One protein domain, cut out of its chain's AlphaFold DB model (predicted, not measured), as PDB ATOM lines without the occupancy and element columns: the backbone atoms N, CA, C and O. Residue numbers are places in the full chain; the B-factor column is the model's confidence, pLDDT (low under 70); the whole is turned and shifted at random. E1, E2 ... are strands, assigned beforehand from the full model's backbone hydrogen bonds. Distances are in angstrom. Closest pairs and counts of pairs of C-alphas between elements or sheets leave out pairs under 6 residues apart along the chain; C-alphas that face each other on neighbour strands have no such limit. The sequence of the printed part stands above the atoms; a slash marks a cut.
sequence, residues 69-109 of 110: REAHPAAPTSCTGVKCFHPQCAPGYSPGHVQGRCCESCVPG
ATOM      1  N   ARG A  69     -69.417  28.065-109.509       93.81
ATOM      2  CA  ARG A  69     -69.004  27.362-108.308       93.81
ATOM      3  C   ARG A  69     -70.229  26.815-107.614       93.81
ATOM      4  O   ARG A  69     -71.329  27.356-107.744       93.81
ATOM      5  N   GLU A  70     -69.989  25.760-106.855       94.62
ATOM      6  CA  GLU A  70     -70.976  25.230-105.935       94.62
ATOM      7  C   GLU A  70     -71.339  26.268-104.874       94.62
ATOM      8  O   GLU A  70     -70.570  27.187-104.560       94.62
ATOM      9  N   ALA A  71     -72.531  26.104-104.305       96.69
ATOM     10  CA  ALA A  71     -72.876  26.793-103.074       96.69
ATOM     11  C   ALA A  71     -71.848  26.453-101.984       96.69
ATOM     12  O   ALA A  71     -71.290  25.354-101.946       96.69
ATOM     13  N   HIS A  72     -71.611  27.388-101.068       96.50
ATOM     14  CA  HIS A  72     -70.733  27.116 -99.940       96.50
ATOM     15  C   HIS A  72     -71.314  25.959 -99.094       96.50
ATOM     16  O   HIS A  72     -72.523  25.944 -98.869       96.50
ATOM     17  N   PRO A  73     -70.506  25.032 -98.540       95.44
ATOM     18  CA  PRO A  73     -71.019  23.880 -97.782       95.44
ATOM     19  C   PRO A  73     -71.908  24.230 -96.576       95.44
ATOM     20  O   PRO A  73     -72.736  23.432 -96.156       95.44
ATOM     21  N   ALA A  74     -71.731  25.428 -96.015       95.88
ATOM     22  CA  ALA A  74     -72.531  25.961 -94.907       95.88
ATOM     23  C   ALA A  74     -73.745  26.806 -95.356       95.88
ATOM     24  O   ALA A  74     -74.365  27.486 -94.537       95.88
ATOM     25  N   ALA A  75     -74.067  26.810 -96.653       96.81
ATOM     26  CA  ALA A  75     -75.207  27.541 -97.185       96.81
ATOM     27  C   ALA A  75     -76.540  26.995 -96.631       96.81
ATOM     28  O   ALA A  75     -76.702  25.782 -96.482       96.81
ATOM     29  N   PRO A  76     -77.527  27.868 -96.361       95.31
ATOM     30  CA  PRO A  76     -78.884  27.441 -96.034       95.31
ATOM     31  C   PRO A  76     -79.508  26.570 -97.133       95.31
ATOM     32  O   PRO A  76     -79.246  26.764 -98.318       95.31
ATOM     33  N   THR A  77     -80.430  25.675 -96.772       95.19
ATOM     34  CA  THR A  77     -81.158  24.829 -97.743       95.19
ATOM     35  C   THR A  77     -81.995  25.636 -98.743       95.19
ATOM     36  O   THR A  77     -82.240  25.186 -99.864       95.19
ATOM     37  N   SER A  78     -82.374  26.864 -98.380       96.19
ATOM     38  CA  SER A  78     -83.028  27.823 -99.277       96.19
ATOM     39  C   SER A  78     -82.156  28.261-100.461       96.19
ATOM     40  O   SER A  78     -82.678  28.842-101.406       96.19
ATOM     41  N   CYS A  79     -80.855  27.957-100.458       96.38
ATOM     42  CA  CYS A  79     -79.920  28.261-101.545       96.38
ATOM     43  C   CYS A  79     -79.943  27.247-102.700       96.38
ATOM     44  O   CYS A  79     -79.077  27.290-103.575       96.38
ATOM     45  N   THR A  80     -80.904  26.322-102.718       94.31
ATOM     46  CA  THR A  80     -81.044  25.333-103.795       94.31
ATOM     47  C   THR A  80     -81.141  26.025-105.160       94.31
ATOM     48  O   THR A  80     -81.982  26.895-105.368       94.31
ATOM     49  N   GLY A  81     -80.271  25.634-106.097       92.88
ATOM     50  CA  GLY A  81     -80.231  26.189-107.456       92.88
ATOM     51  C   GLY A  81     -79.457  27.505-107.604       92.88
ATOM     52  O   GLY A  81     -79.445  28.072-108.700       92.88
ATOM     53  N   VAL A  82     -78.801  27.992-106.545       96.69
ATOM     54  CA  VAL A  82     -77.970  29.201-106.616       96.69
ATOM     55  C   VAL A  82     -76.837  29.055-107.637       96.69
ATOM     56  O   VAL A  82     -76.294  27.973-107.854       96.69
ATOM     57  N   LYS A  83     -76.461  30.172-108.261       95.00
ATOM     58  CA  LYS A  83     -75.293  30.275-109.137       95.00
ATOM     59  C   LYS A  83     -74.216  31.085-108.427       95.00
ATOM     60  O   LYS A  83     -74.359  32.297-108.279       95.00
ATOM     61  N   CYS A  84     -73.172  30.407-107.960       96.94
ATOM     62  CA  CYS A  84     -72.040  31.042-107.295       96.94
ATOM     63  C   CYS A  84     -70.862  31.232-108.251       96.94
ATOM     64  O   CYS A  84     -70.741  30.537-109.255       96.94
ATOM     65  N   PHE A  85     -69.996  32.186-107.915       96.00
ATOM     66  CA  PHE A  85     -68.781  32.541-108.648       96.00
ATOM     67  C   PHE A  85     -67.682  32.882-107.639       96.00
ATOM     68  O   PHE A  85     -67.980  33.164-106.477       96.00
ATOM     69  N   HIS A  86     -66.418  32.886-108.067       94.00
ATOM     70  CA  HIS A  86     -65.335  33.328-107.191       94.00
ATOM     71  C   HIS A  86     -65.448  34.825-106.876       94.00
ATOM     72  O   HIS A  86     -65.533  35.633-107.805       94.00
ATOM     73  N   PRO A  87     -65.399  35.216-105.593       94.69
ATOM     74  CA  PRO A  87     -65.331  36.619-105.239       94.69
ATOM     75  C   PRO A  87     -63.913  37.152-105.486       94.69
ATOM     76  O   PRO A  87     -62.921  36.543-105.086       94.69
ATOM     77  N   GLN A  88     -63.812  38.322-106.115       96.25
ATOM     78  CA  GLN A  88     -62.552  39.056-106.202       96.25
ATOM     79  C   GLN A  88     -62.373  39.880-104.925       96.25
ATOM     80  O   GLN A  88     -63.070  40.873-104.721       96.25
ATOM     81  N   CYS A  89     -61.445  39.470-104.061       96.56
ATOM     82  CA  CYS A  89     -61.228  40.131-102.779       96.56
ATOM     83  C   CYS A  89     -60.166  41.226-102.846       96.56
ATOM     84  O   CYS A  89     -59.153  41.098-103.534       96.56
ATOM     85  N   ALA A  90     -60.429  42.319-102.127       96.25
ATOM     86  CA  ALA A  90     -59.469  43.393-101.913       96.25
ATOM     87  C   ALA A  90     -58.298  42.913-101.029       96.25
ATOM     88  O   ALA A  90     -58.442  41.917-100.313       96.25
ATOM     89  N   PRO A  91     -57.151  43.621-101.025       96.69
ATOM     90  CA  PRO A  91     -56.051  43.316-100.115       96.69
ATOM     91  C   PRO A  91     -56.516  43.236 -98.654       96.69
ATOM     92  O   PRO A  91     -57.302  44.066 -98.198       96.69
ATOM     93  N   GLY A  92     -56.032  42.228 -97.925       95.56
ATOM     94  CA  GLY A  92     -56.446  41.961 -96.543       95.56
ATOM     95  C   GLY A  92     -57.759  41.182 -96.402       95.56
ATOM     96  O   GLY A  92     -58.215  40.982 -95.280       95.56
ATOM     97  N   TYR A  93     -58.360  40.721 -97.502       97.56
ATOM     98  CA  TYR A  93     -59.544  39.861 -97.506       97.56
ATOM     99  C   TYR A  93     -59.291  38.585 -98.313       97.56
ATOM    100  O   TYR A  93     -58.505  38.574 -99.259       97.56
ATOM    101  N   SER A  94     -59.989  37.510 -97.956       96.38
ATOM    102  CA  SER A  94     -59.935  36.215 -98.642       96.38
ATOM    103  C   SER A  94     -61.344  35.651 -98.851       96.38
ATOM    104  O   SER A  94     -62.255  36.030 -98.108       96.38
ATOM    105  N   PRO A  95     -61.561  34.773 -99.846       96.25
ATOM    106  CA  PRO A  95     -62.824  34.056 -99.978       96.25
ATOM    107  C   PRO A  95     -63.141  33.254 -98.709       96.25
ATOM    108  O   PRO A  95     -62.285  32.565 -98.158       96.25
ATOM    109  N   GLY A  96     -64.377  33.356 -98.236       95.19
ATOM    110  CA  GLY A  96     -64.877  32.624 -97.080       95.19
ATOM    111  C   GLY A  96     -66.392  32.746 -96.954       95.19
ATOM    112  O   GLY A  96     -67.064  33.272 -97.835       95.19
ATOM    113  N   HIS A  97     -66.961  32.250 -95.859       95.62
ATOM    114  CA  HIS A  97     -68.412  32.213 -95.684       95.62
ATOM    115  C   HIS A  97     -68.923  33.270 -94.712       95.62
ATOM    116  O   HIS A  97     -68.343  33.495 -93.651       95.62
ATOM    117  N   VAL A  98     -70.067  33.859 -95.054       95.94
ATOM    118  CA  VAL A  98     -70.846  34.733 -94.176       95.94
ATOM    119  C   VAL A  98     -72.188  34.059 -93.925       95.94
ATOM    120  O   VAL A  98     -72.862  33.654 -94.872       95.94
ATOM    121  N   GLN A  99     -72.578  33.953 -92.655       95.88
ATOM    122  CA  GLN A  99     -73.804  33.266 -92.255       95.88
ATOM    123  C   GLN A  99     -75.021  33.788 -93.035       95.88
ATOM    124  O   GLN A  99     -75.240  34.995 -93.155       95.88
ATOM    125  N   GLY A 100     -75.813  32.858 -93.571       94.69
ATOM    126  CA  GLY A 100     -77.014  33.162 -94.351       94.69
ATOM    127  C   GLY A 100     -76.756  33.455 -95.832       94.69
ATOM    128  O   GLY A 100     -77.715  33.605 -96.586       94.69
ATOM    129  N   ARG A 101     -75.496  33.516 -96.282       97.12
ATOM    130  CA  ARG A 101     -75.158  33.632 -97.709       97.12
ATOM    131  C   ARG A 101     -75.069  32.257 -98.360       97.12
ATOM    132  O   ARG A 101     -74.702  31.276 -97.730       97.12
ATOM    133  N   CYS A 102     -75.382  32.202 -99.648       97.88
ATOM    134  CA  CYS A 102     -75.305  30.968-100.423       97.88
ATOM    135  C   CYS A 102     -73.905  30.702-100.991       97.88
ATOM    136  O   CYS A 102     -73.481  29.558-101.091       97.88
ATOM    137  N   CYS A 103     -73.189  31.763-101.354       97.94
ATOM    138  CA  CYS A 103     -71.879  31.702-101.994       97.94
ATOM    139  C   CYS A 103     -70.782  32.169-101.039       97.94
ATOM    140  O   CYS A 103     -71.060  32.772 -99.996       97.94
ATOM    141  N   GLU A 104     -69.531  31.938-101.423       97.31
ATOM    142  CA  GLU A 104     -68.407  32.608-100.781       97.31
ATOM    143  C   GLU A 104     -68.529  34.134-100.905       97.31
ATOM    144  O   GLU A 104     -69.093  34.685-101.850       97.31
ATOM    145  N   SER A 105     -68.011  34.822 -99.902       96.25
ATOM    146  CA  SER A 105     -67.895  36.269 -99.791       96.25
ATOM    147  C   SER A 105     -66.461  36.606 -99.397       96.25
ATOM    148  O   SER A 105     -65.735  35.758 -98.884       96.25
ATOM    149  N   CYS A 106     -66.042  37.850 -99.597       97.00
ATOM    150  CA  CYS A 106     -64.763  38.300 -99.063       97.00
ATOM    151  C   CYS A 106     -64.884  38.534 -97.559       97.00
ATOM    152  O   CYS A 106     -65.634  39.405 -97.119       97.00
ATOM    153  N   VAL A 107     -64.140  37.756 -96.781       96.00
ATOM    154  CA  VAL A 107     -64.026  37.891 -95.326       96.00
ATOM    155  C   VAL A 107     -62.621  38.380 -94.971       96.00
ATOM    156  O   VAL A 107     -61.704  38.158 -95.769       96.00
ATOM    157  N   PRO A 108     -62.420  39.065 -93.828       95.44
ATOM    158  CA  PRO A 108     -61.087  39.478 -93.398       95.44
ATOM    159  C   PRO A 108     -60.100  38.306 -93.469       95.44
ATOM    160  O   PRO A 108     -60.394  37.211 -92.981       95.44
ATOM    161  N   GLY A 109     -58.974  38.524 -94.147       79.75
ATOM    162  CA  GLY A 109     -57.919  37.530 -94.313       79.75
ATOM    163  C   GLY A 109     -57.325  37.169 -92.956       79.75
ATOM    164  O   GLY A 109     -57.136  38.050 -92.117       79.75
TER     165      GLY A 109
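What this domain is: This is residues 69 to 109 of the 110 residues of the protein "Hypothetical protein" of Alexandrium andersonii (UniProt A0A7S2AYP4). This is a small elongated domain with little regular structure: a long winding stretch, residues 69 to 92, leads into one short two-stranded hairpin, E1 and E2. The hairpin lies toward one end of the longest axis. The printed part has 41 residues with no named helix and two antiparallel strands in the order E1, E2, and its class is all strand, with 8 residues in named elements. It is compact, with a radius of gyration of the C-alphas of 10.2 A, and spans 31 by 17 by 11 A.

How they stand to each other: E1, residues 93 to 96, and E2, residues 105 to 108, are antiparallel neighbours in a hairpin, with 130 degrees between their directions. C-alphas 93 and 108, which face each other, are 4.4 A apart. N 94 and O 107, at 2.9 A, and N 105 and O 96, at 2.8 A, are within hydrogen-bond range.

Where its parts are: The printed part begins with C-alpha 69 at (-69.004, 27.362, -108.308). E1 runs 9.0 A from C-alpha 93 at (-59.544, 39.861, -97.506). E2 runs 9.9 A and ends with C-alpha 108 at (-61.087, 39.478, -93.398).

The domain as a whole: The C-alphas of Thr 77 and Pro 91, the two farthest apart, are 31.3 A apart. The printed part has no cut, and the link from E1 to E2 is short, with 8 residues. Mean pLDDT of the printed part is 95.5, and no printed residue is under 70.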